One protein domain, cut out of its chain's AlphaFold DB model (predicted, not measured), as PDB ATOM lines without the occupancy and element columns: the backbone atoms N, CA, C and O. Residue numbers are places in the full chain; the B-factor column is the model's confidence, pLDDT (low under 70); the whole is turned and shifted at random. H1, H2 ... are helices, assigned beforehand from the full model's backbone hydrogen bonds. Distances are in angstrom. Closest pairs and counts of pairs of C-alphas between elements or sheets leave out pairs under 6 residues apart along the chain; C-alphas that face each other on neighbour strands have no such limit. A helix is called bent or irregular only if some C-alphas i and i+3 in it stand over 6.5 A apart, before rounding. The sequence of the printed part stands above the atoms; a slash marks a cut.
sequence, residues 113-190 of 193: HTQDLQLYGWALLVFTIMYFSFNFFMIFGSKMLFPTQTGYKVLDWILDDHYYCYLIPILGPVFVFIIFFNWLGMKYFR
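AT A GLANCE: This is residues 113 to 190 of the 193 residues of an uncharacterized protein of Batrachochytrium salamandrivorans (UniProt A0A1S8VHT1). Two long helices, H1 and H3, run opposite ways as a narrow V, and a short helix, H2, is set crosswise near the end where they come together. The free arms of the V, residues 113 to 127 of H1 and 177 to 188 of H3, stick out with a gap between them. The printed part has 78 residues, with three named helices in the order H1, H2, H3 and no named strand; the class is all helix. It is only just extended, close to loose, with a radius of gyration of the C-alphas of 17.5 A, and a rod spanning 54 by 24 by 17 A.

IN THESE COORDINATES: H1, residues 113 to 145, is the longest helix, 45.0 A from C-alpha 113 at (-41.780, 55.113, 65.421) to C-alpha 145 at (-26.929, 31.288, 30.288). It has a kink of 29 degrees near residue 139 and is only just irregular: C-alphas 142 and 145 are 6.53 A apart. H3, residues 164 to 188, measures 35.5 A and ends with C-alpha 188 at (-29.353, 45.341, 73.830); it has a kink of 26 degrees near residue 171. H2 holds residues 153 to 160.

HOW THE PARTS SIT: H1 touches H3 with residues 135 to 142 alone, and H3 touches H1 with residues 165 to 169 alone; their closest C-alphas, of Asn 135 and Pro 169, are 5.3 A apart. They run opposite ways at a shallow tilt of 14 degrees. H2 is close to H1 but not clearly touching, with the closest C-alphas, of Ser 142 and Leu 159, 6.8 A apart, and about perpendicular at 80 degrees. Every O i to N i+4 pair is within hydrogen-bond range in H2, against 28 of 29 in H1 and 17 of 21 in H3.

THE WHOLE: The C-alphas farthest apart, of Thr 148 and Arg 190, are 55.8 A apart. The printed part has no cut. The link from H1 to H2 is short and that from H2 to H3 tight. The mean pLDDT of the printed part is 73.4, and residues 141 to 152 are among those under 70.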
ATOM      1  N   HIS A 113     -42.749  56.186  65.206       57.12
ATOM      2  CA  HIS A 113     -41.780  55.113  65.421       57.12
ATOM      3  C   HIS A 113     -42.223  53.767  64.822       57.12
ATOM      4  O   HIS A 113     -41.388  52.992  64.354       57.12
ATOM      5  N   THR A 114     -43.532  53.483  64.795       63.22
ATOM      6  CA  THR A 114     -44.061  52.294  64.111       63.22
ATOM      7  C   THR A 114     -43.928  52.385  62.598       63.22
ATOM      8  O   THR A 114     -43.652  51.364  61.969       63.22
ATOM      9  N   GLN A 115     -44.066  53.586  62.025       64.12
ATOM     10  CA  GLN A 115     -43.868  53.808  60.593       64.12
ATOM     11  C   GLN A 115     -42.404  53.607  60.206       64.12
ATOM     12  O   GLN A 115     -42.136  52.900  59.237       64.12
ATOM     13  N   ASP A 116     -41.462  54.111  61.009       69.12
ATOM     14  CA  ASP A 116     -40.031  53.873  60.801       69.12
ATOM     15  C   ASP A 116     -39.705  52.374  60.852       69.12
ATOM     16  O   ASP A 116     -39.056  51.843  59.951       69.12
ATOM     17  N   LEU A 117     -40.204  51.655  61.867       75.69
ATOM     18  CA  LEU A 117     -40.009  50.205  61.982       75.69
ATOM     19  C   LEU A 117     -40.629  49.431  60.809       75.69
ATOM     20  O   LEU A 117     -40.018  48.475  60.328       75.69
ATOM     21  N   GLN A 118     -41.814  49.829  60.338       77.44
ATOM     22  CA  GLN A 118     -42.437  49.238  59.151       77.44
ATOM     23  C   GLN A 118     -41.617  49.500  57.889       77.44
ATOM     24  O   GLN A 118     -41.461  48.586  57.078       77.44
ATOM     25  N   LEU A 119     -41.057  50.704  57.742       77.44
ATOM     26  CA  LEU A 119     -40.186  51.053  56.624       77.44
ATOM     27  C   LEU A 119     -38.906  50.215  56.639       77.44
ATOM     28  O   LEU A 119     -38.522  49.685  55.601       77.44
ATOM     29  N   TYR A 120     -38.287  50.021  57.808       76.75
ATOM     30  CA  TYR A 120     -37.140  49.120  57.954       76.75
ATOM     31  C   TYR A 120     -37.510  47.663  57.667       76.75
ATOM     32  O   TYR A 120     -36.729  46.957  57.033       76.75
ATOM     33  N   GLY A 121     -38.699  47.216  58.080       77.94
ATOM     34  CA  GLY A 121     -39.209  45.882  57.763       77.94
ATOM     35  C   GLY A 121     -39.364  45.667  56.257       77.94
ATOM     36  O   GLY A 121     -38.867  44.678  55.721       77.94
ATOM     37  N   TRP A 122     -39.977  46.626  55.560       79.88
ATOM     38  CA  TRP A 122     -40.114  46.598  54.103       79.88
ATOM     39  C   TRP A 122     -38.777  46.728  53.379       79.88
ATOM     40  O   TRP A 122     -38.530  45.986  52.433       79.88
ATOM     41  N   ALA A 123     -37.888  47.610  53.832       81.69
ATOM     42  CA  ALA A 123     -36.552  47.749  53.266       81.69
ATOM     43  C   ALA A 123     -35.753  46.445  53.404       81.69
ATOM     44  O   ALA A 123     -35.105  46.024  52.451       81.69
ATOM     45  N   LEU A 124     -35.847  45.766  54.550       79.31
ATOM     46  CA  LEU A 124     -35.180  44.486  54.791       79.31
ATOM     47  C   LEU A 124     -35.805  43.361  53.950       79.31
ATOM     48  O   LEU A 124     -35.083  42.530  53.396       79.31
ATOM     49  N   LEU A 125     -37.127  43.372  53.767       80.75
ATOM     50  CA  LEU A 125     -37.826  42.450  52.871       80.75
ATOM     51  C   LEU A 125     -37.389  42.643  51.407       80.75
ATOM     52  O   LEU A 125     -36.991  41.690  50.746       80.75
ATOM     53  N   VAL A 126     -37.396  43.879  50.904       85.38
ATOM     54  CA  VAL A 126     -36.959  44.192  49.533       85.38
ATOM     55  C   VAL A 126     -35.486  43.854  49.345       85.38
ATOM     56  O   VAL A 126     -35.113  43.255  48.339       85.38
ATOM     57  N   PHE A 127     -34.650  44.179  50.329       81.75
ATOM     58  CA  PHE A 127     -33.226  43.877  50.289       81.75
ATOM     59  C   PHE A 127     -32.966  42.368  50.229       81.75
ATOM     60  O   PHE A 127     -32.173  41.920  49.406       81.75
ATOM     61  N   THR A 128     -33.665  41.570  51.041       78.12
ATOM     62  CA  THR A 128     -33.539  40.103  51.007       78.12
ATOM     63  C   THR A 128     -34.055  39.501  49.702       78.12
ATOM     64  O   THR A 128     -33.416  38.587  49.187       78.12
ATOM     65  N   ILE A 129     -35.129  40.043  49.115       83.25
ATOM     66  CA  ILE A 129     -35.627  39.626  47.795       83.25
ATOM     67  C   ILE A 129     -34.616  39.969  46.696       83.25
ATOM     68  O   ILE A 129     -34.246  39.087  45.927       83.25
ATOM     69  N   MET A 130     -34.115  41.208  46.637       84.62
ATOM     70  CA  MET A 130     -33.100  41.606  45.652       84.62
ATOM     71  C   MET A 130     -31.824  40.777  45.791       84.62
ATOM     72  O   MET A 130     -31.269  40.322  44.792       84.62
ATOM     73  N   TYR A 131     -31.381  40.549  47.027       80.25
ATOM     74  CA  TYR A 131     -30.234  39.704  47.322       80.25
ATOM     75  C   TYR A 131     -30.478  38.266  46.854       80.25
ATOM     76  O   TYR A 131     -29.649  37.694  46.147       80.25
ATOM     77  N   PHE A 132     -31.629  37.679  47.180       80.75
ATOM     78  CA  PHE A 132     -31.997  36.341  46.723       80.75
ATOM     79  C   PHE A 132     -32.025  36.254  45.192       80.75
ATOM     80  O   PHE A 132     -31.406  35.355  44.631       80.75
ATOM     81  N   SER A 133     -32.652  37.217  44.510       82.69
ATOM     82  CA  SER A 133     -32.688  37.285  43.047       82.69
ATOM     83  C   SER A 133     -31.297  37.418  42.430       82.69
ATOM     84  O   SER A 133     -31.021  36.750  41.439       82.69
ATOM     85  N   PHE A 134     -30.405  38.222  43.015       82.19
ATOM     86  CA  PHE A 134     -29.027  38.369  42.541       82.19
ATOM     87  C   PHE A 134     -28.246  37.053  42.637       82.19
ATOM     88  O   PHE A 134     -27.576  36.652  41.688       82.19
ATOM     89  N   ASN A 135     -28.376  36.334  43.752       77.12
ATOM     90  CA  ASN A 135     -27.695  35.052  43.944       77.12
ATOM     91  C   ASN A 135     -28.292  33.935  43.098       77.12
ATOM     92  O   ASN A 135     -27.560  33.125  42.531       77.12
ATOM     93  N   PHE A 136     -29.616  33.925  42.968       80.31
ATOM     94  CA  PHE A 136     -30.316  33.042  42.051       80.31
ATOM     95  C   PHE A 136     -29.855  33.299  40.612       80.31
ATOM     96  O   PHE A 136     -29.515  32.355  39.906       80.31
ATOM     97  N   PHE A 137     -29.735  34.566  40.205       78.44
ATOM     98  CA  PHE A 137     -29.203  34.948  38.899       78.44
ATOM     99  C   PHE A 137     -27.735  34.545  38.713       78.44
ATOM    100  O   PHE A 137     -27.394  34.063  37.643       78.44
ATOM    101  N   MET A 138     -26.873  34.669  39.726       74.62
ATOM    102  CA  MET A 138     -25.473  34.225  39.627       74.62
ATOM    103  C   MET A 138     -25.357  32.704  39.447       74.62
ATOM    104  O   MET A 138     -24.655  32.237  38.550       74.62
ATOM    105  N   ILE A 139     -26.096  31.921  40.241       73.81
ATOM    106  CA  ILE A 139     -26.069  30.449  40.183       73.81
ATOM    107  C   ILE A 139     -26.680  29.932  38.874       73.81
ATOM    108  O   ILE A 139     -26.098  29.068  38.213       73.81
ATOM    109  N   PHE A 140     -27.845  30.456  38.479       75.88
ATOM    110  CA  PHE A 140     -28.491  30.066  37.225       75.88
ATOM    111  C   PHE A 140     -27.755  30.626  36.010       75.88
ATOM    112  O   PHE A 140     -27.614  29.924  35.015       75.88
ATOM    113  N   GLY A 141     -27.230  31.847  36.091       69.69
ATOM    114  CA  GLY A 141     -26.432  32.476  35.043       69.69
ATOM    115  C   GLY A 141     -25.194  31.651  34.711       69.69
ATOM    116  O   GLY A 141     -24.998  31.300  33.549       69.69
ATOM    117  N   SER A 142     -24.437  31.244  35.737       65.69
ATOM    118  CA  SER A 142     -23.231  30.415  35.603       65.69
ATOM    119  C   SER A 142     -23.474  29.091  34.864       65.69
ATOM    120  O   SER A 142     -22.607  28.653  34.113       65.69
ATOM    121  N   LYS A 143     -24.641  28.453  35.043       64.94
ATOM    122  CA  LYS A 143     -24.914  27.115  34.481       64.94
ATOM    123  C   LYS A 143     -25.862  27.069  33.284       64.94
ATOM    124  O   LYS A 143     -25.768  26.127  32.503       64.94
ATOM    125  N   MET A 144     -26.780  28.025  33.142       59.94
ATOM    126  CA  MET A 144     -27.820  27.999  32.102       59.94
ATOM    127  C   MET A 144     -27.605  29.026  30.987       59.94
ATOM    128  O   MET A 144     -28.074  28.778  29.880       59.94
ATOM    129  N   LEU A 145     -26.933  30.161  31.238       56.97
ATOM    130  CA  LEU A 145     -26.929  31.288  30.288       56.97
ATOM    131  C   LEU A 145     -25.604  31.555  29.562       56.97
ATOM    132  O   LEU A 145     -25.643  32.181  28.507       56.97
ATOM    133  N   PHE A 146     -24.456  31.067  30.047       55.75
ATOM    134  CA  PHE A 146     -23.146  31.343  29.425       55.75
ATOM    135  C   PHE A 146     -22.456  30.146  28.724       55.75
ATOM    136  O   PHE A 146     -21.247  29.988  28.876       55.75
ATOM    137  N   PRO A 147     -23.124  29.306  27.900       54.97
ATOM    138  CA  PRO A 147     -22.425  28.281  27.115       54.97
ATOM    139  C   PRO A 147     -21.662  28.835  25.893       54.97
ATOM    140  O   PRO A 147     -21.263  28.069  25.022       54.97
ATOM    141  N   THR A 148     -21.450  30.147  25.769       48.97
ATOM    142  CA  THR A 148     -20.774  30.733  24.600       48.97
ATOM    143  C   THR A 148     -19.870  31.889  25.008       48.97
ATOM    144  O   THR A 148     -20.318  32.849  25.637       48.97
ATOM    145  N   GLN A 149     -18.590  31.776  24.636       60.22
ATOM    146  CA  GLN A 149     -17.549  32.783  24.838       60.22
ATOM    147  C   GLN A 149     -18.058  34.157  24.404       60.22
ATOM    148  O   GLN A 149     -18.156  34.465  23.217       60.22
ATOM    149  N   THR A 150     -18.426  34.988  25.376       60.16
ATOM    150  CA  THR A 150     -19.130  36.248  25.109       60.16
ATOM    151  C   THR A 150     -18.159  37.357  24.673       60.16
ATOM    152  O   THR A 150     -18.550  38.511  24.564       60.16
ATOM    153  N   GLY A 151     -16.874  37.054  24.437       64.50
ATOM    154  CA  GLY A 151     -15.855  38.012  23.981       64.50
ATOM    155  C   GLY A 151     -15.501  39.118  24.989       64.50
ATOM    156  O   GLY A 151     -14.539  39.858  24.789       64.50
ATOM    157  N   TYR A 152     -16.237  39.226  26.098       67.06
ATOM    158  CA  TYR A 152     -15.968  40.153  27.190       67.06
ATOM    159  C   TYR A 152     -15.043  39.506  28.218       67.06
ATOM    160  O   TYR A 152     -15.434  38.612  28.966       67.06
ATOM    161  N   LYS A 153     -13.822  40.038  28.299       70.69
ATOM    162  CA  LYS A 153     -12.719  39.566  29.154       70.69
ATOM    163  C   LYS A 153     -13.081  39.400  30.641       70.69
ATOM    164  O   LYS A 153     -12.501  38.567  31.319       70.69
ATOM    165  N   VAL A 154     -14.026  40.199  31.145       69.31
ATOM    166  CA  VAL A 154     -14.485  40.149  32.548       69.31
ATOM    167  C   VAL A 154     -15.437  38.977  32.792       69.31
ATOM    168  O   VAL A 154     -15.357  38.338  33.834       69.31
ATOM    169  N   LEU A 155     -16.320  38.683  31.835       66.88
ATOM    170  CA  LEU A 155     -17.254  37.558  31.937       66.88
ATOM    171  C   LEU A 155     -16.530  36.223  31.773       66.88
ATOM    172  O   LEU A 155     -16.847  35.282  32.486       66.88
ATOM    173  N   ASP A 156     -15.535  36.167  30.888       68.81
ATOM    174  CA  ASP A 156     -14.723  34.965  30.668       68.81
ATOM    175  C   ASP A 156     -13.904  34.607  31.919       68.81
ATOM    176  O   ASP A 156     -13.818  33.449  32.311       68.81
ATOM    177  N   TRP A 157     -13.397  35.625  32.627       71.00
ATOM    178  CA  TRP A 157     -12.680  35.437  33.891       71.00
ATOM    179  C   TRP A 157     -13.592  34.968  35.033       71.00
ATOM    180  O   TRP A 157     -13.189  34.138  35.839       71.00
ATOM    181  N   ILE A 158     -14.838  35.457  35.085       69.31
ATOM    182  CA  ILE A 158     -15.839  35.001  36.064       69.31
ATOM    183  C   ILE A 158     -16.307  33.566  35.777       69.31
ATOM    184  O   ILE A 158     -16.700  32.855  36.700       69.31
ATOM    185  N   LEU A 159     -16.301  33.160  34.503       69.69
ATOM    186  CA  LEU A 159     -16.759  31.845  34.062       69.69
ATOM    187  C   LEU A 159     -15.763  30.746  34.436       69.69
ATOM    188  O   LEU A 159     -16.182  29.677  34.876       69.69
ATOM    189  N   ASP A 160     -14.465  31.033  34.305       72.00
ATOM    190  CA  ASP A 160     -13.378  30.122  34.685       72.00
ATOM    191  C   ASP A 160     -13.327  29.903  36.212       72.00
ATOM    192  O   ASP A 160     -12.856  28.878  36.711       72.00
ATOM    193  N   ASP A 161     -13.891  30.844  36.978       71.19
ATOM    194  CA  ASP A 161     -13.851  30.840  38.435       71.19
ATOM    195  C   ASP A 161     -15.061  30.126  39.070       71.19
ATOM    196  O   ASP A 161     -15.922  30.695  39.755       71.19
ATOM    197  N   HIS A 162     -15.118  28.810  38.850       71.00
ATOM    198  CA  HIS A 162     -16.214  27.942  39.292       71.00
ATOM    199  C   HIS A 162     -16.451  27.926  40.810       71.00
ATOM    200  O   HIS A 162     -17.568  27.641  41.245       71.00
ATOM    201  N   TYR A 163     -15.435  28.208  41.627       72.94
ATOM    202  CA  TYR A 163     -15.540  28.122  43.087       72.94
ATOM    203  C   TYR A 163     -16.016  29.430  43.724       72.94
ATOM    204  O   TYR A 163     -16.865  29.413  44.619       72.94
ATOM    205  N   TYR A 164     -15.527  30.576  43.245       70.19
ATOM    206  CA  TYR A 164     -15.882  31.874  43.824       70.19
ATOM    207  C   TYR A 164     -17.319  32.287  43.492       70.19
ATOM    208  O   TYR A 164     -17.955  32.968  44.301       70.19
ATOM    209  N   CYS A 165     -17.886  31.777  42.392       74.19
ATOM    210  CA  CYS A 165     -19.294  31.978  42.046       74.19
ATOM    211  C   CYS A 165     -20.272  31.440  43.113       74.19
ATOM    212  O   CYS A 165     -21.372  31.974  43.250       74.19
ATOM    213  N   TYR A 166     -19.889  30.424  43.899       71.81
ATOM    214  CA  TYR A 166     -20.687  29.930  45.036       71.81
ATOM    215  C   TYR A 166     -20.289  30.571  46.368       71.81
ATOM    216  O   TYR A 166     -21.082  30.604  47.309       71.81
ATOM    217  N   LEU A 167     -19.072  31.109  46.457       75.19
ATOM    218  CA  LEU A 167     -18.589  31.777  47.658       75.19
ATOM    219  C   LEU A 167     -19.267  33.140  47.853       75.19
ATOM    220  O   LEU A 167     -19.670  33.465  48.965       75.19
ATOM    221  N   ILE A 168     -19.463  33.900  46.773       76.81
ATOM    222  CA  ILE A 168     -20.156  35.200  46.769       76.81
ATOM    223  C   ILE A 168     -21.591  35.117  47.332       76.81
ATOM    224  O   ILE A 168     -21.900  35.887  48.248       76.81
ATOM    225  N   PRO A 169     -22.459  34.181  46.886       76.06
ATOM    226  CA  PRO A 169     -23.809  34.051  47.426       76.06
ATOM    227  C   PRO A 169     -23.854  33.602  48.881       76.06
ATOM    228  O   PRO A 169     -24.812  33.933  49.585       76.06
ATOM    229  N   ILE A 170     -22.824  32.893  49.345       79.81
ATOM    230  CA  ILE A 170     -22.665  32.496  50.747       79.81
ATOM    231  C   ILE A 170     -22.121  33.641  51.607       79.81
ATOM    232  O   ILE A 170     -22.532  33.782  52.758       79.81
ATOM    233  N   LEU A 171     -21.240  34.490  51.073       79.56
ATOM    234  CA  LEU A 171     -20.636  35.582  51.837       79.56
ATOM    235  C   LEU A 171     -21.635  36.694  52.157       79.56
ATOM    236  O   LEU A 171     -21.583  37.265  53.245       79.56
ATOM    237  N   GLY A 172     -22.560  36.998  51.246       78.00
ATOM    238  CA  GLY A 172     -23.509  38.087  51.465       78.00
ATOM    239  C   GLY A 172     -24.476  37.890  52.647       78.00
ATOM    240  O   GLY A 172     -24.556  38.822  53.451       78.00
ATOM    241  N   PRO A 173     -25.156  36.740  52.881       78.19
ATOM    242  CA  PRO A 173     -25.985  36.578  54.072       78.19
ATOM    243  C   PRO A 173     -25.129  36.620  55.336       78.19
ATOM    244  O   PRO A 173     -25.530  37.246  56.312       78.19
ATOM    245  N   VAL A 174     -23.929  36.028  55.313       79.62
ATOM    246  CA  VAL A 174     -22.999  36.048  56.452       79.62
ATOM    247  C   VAL A 174     -22.629  37.487  56.822       79.62
ATOM    248  O   VAL A 174     -22.662  37.846  57.999       79.62
ATOM    249  N   PHE A 175     -22.362  38.344  55.834       82.19
ATOM    250  CA  PHE A 175     -22.043  39.754  56.063       82.19
ATOM    251  C   PHE A 175     -23.232  40.536  56.646       82.19
ATOM    252  O   PHE A 175     -23.072  41.305  57.597       82.19
ATOM    253  N   VAL A 176     -24.439  40.294  56.127       81.56
ATOM    254  CA  VAL A 176     -25.682  40.907  56.629       81.56
ATOM    255  C   VAL A 176     -25.964  40.476  58.068       81.56
ATOM    256  O   VAL A 176     -26.283  41.322  58.903       81.56
ATOM    257  N   PHE A 177     -25.782  39.190  58.386       82.56
ATOM    258  CA  PHE A 177     -25.913  38.685  59.751       82.56
ATOM    259  C   PHE A 177     -24.933  39.381  60.700       82.56
ATOM    260  O   PHE A 177     -25.351  39.838  61.761       82.56
ATOM    261  N   ILE A 178     -23.663  39.538  60.318       82.88
ATOM    262  CA  ILE A 178     -22.662  40.214  61.159       82.88
ATOM    263  C   ILE A 178     -23.070  41.663  61.451       82.88
ATOM    264  O   ILE A 178     -23.057  42.076  62.611       82.88
ATOM    265  N   ILE A 179     -23.471  42.428  60.433       84.44
ATOM    266  CA  ILE A 179     -23.885  43.830  60.608       84.44
ATOM    267  C   ILE A 179     -25.147  43.922  61.473       84.44
ATOM    268  O   ILE A 179     -25.224  44.755  62.378       84.44
ATOM    269  N   PHE A 180     -26.125  43.047  61.234       82.94
ATOM    270  CA  PHE A 180     -27.376  43.026  61.986       82.94
ATOM    271  C   PHE A 180     -27.157  42.678  63.464       82.94
ATOM    272  O   PHE A 180     -27.650  43.383  64.344       82.94
ATOM    273  N   PHE A 181     -26.365  41.644  63.756       77.81
ATOM    274  CA  PHE A 181     -26.015  41.276  65.129       77.81
ATOM    275  C   PHE A 181     -25.154  42.343  65.816       77.81
ATOM    276  O   PHE A 181     -25.342  42.600  67.006       77.81
ATOM    277  N   ASN A 182     -24.262  43.014  65.082       82.62
ATOM    278  CA  ASN A 182     -23.488  44.140  65.602       82.62
ATOM    279  C   ASN A 182     -24.405  45.300  66.030       82.62
ATOM    280  O   ASN A 182     -24.282  45.832  67.137       82.62
ATOM    281  N   TRP A 183     -25.390  45.630  65.193       84.00
ATOM    282  CA  TRP A 183     -26.383  46.654  65.501       84.00
ATOM    283  C   TRP A 183     -27.296  46.259  66.672       84.00
ATOM    284  O   TRP A 183     -27.529  47.068  67.576       84.00
ATOM    285  N   LEU A 184     -27.759  45.004  66.711       78.12
ATOM    286  CA  LEU A 184     -28.546  44.475  67.825       78.12
ATOM    287  C   LEU A 184     -27.768  44.518  69.142       78.12
ATOM    288  O   LEU A 184     -28.321  44.961  70.147       78.12
ATOM    289  N   GLY A 185     -26.488  44.136  69.144       74.19
ATOM    290  CA  GLY A 185     -25.635  44.204  70.331       74.19
ATOM    291  C   GLY A 185     -25.591  45.613  70.926       74.19
ATOM    292  O   GLY A 185     -25.842  45.800  72.117       74.19
ATOM    293  N   MET A 186     -25.404  46.640  70.089       74.00
ATOM    294  CA  MET A 186     -25.425  48.041  70.534       74.00
ATOM    295  C   MET A 186     -26.782  48.502  71.091       74.00
ATOM    296  O   MET A 186     -26.840  49.486  71.839       74.00
ATOM    297  N   LYS A 187     -27.886  47.849  70.715       67.31
ATOM    298  CA  LYS A 187     -29.233  48.172  71.206       67.31
ATOM    299  C   LYS A 187     -29.553  47.429  72.510       67.31
ATOM    300  O   LYS A 187     -30.097  48.046  73.422       67.31
ATOM    301  N   TYR A 188     -29.131  46.169  72.638       67.00
ATOM    302  CA  TYR A 188     -29.353  45.341  73.830       67.00
ATOM    303  C   TYR A 188     -28.523  45.768  75.048       67.00
ATOM    304  O   TYR A 188     -29.035  45.738  76.167       67.00
ATOM    305  N   PHE A 189     -27.279  46.226  74.868       61.88
ATOM    306  CA  PHE A 189     -26.448  46.664  76.002       61.88
ATOM    307  C   PHE A 189     -26.868  48.010  76.608       61.88
ATOM    308  O   PHE A 189     -26.443  48.346  77.705       61.88
ATOM    309  N   ARG A 190     -27.738  48.775  75.938       61.31
ATOM    310  CA  ARG A 190     -28.244  50.062  76.451       61.31
ATOM    311  C   ARG A 190     -29.458  49.937  77.369       61.31
ATOM    312  O   ARG A 190     -29.846  50.923  77.981       61.31
TER     313      ARG A 190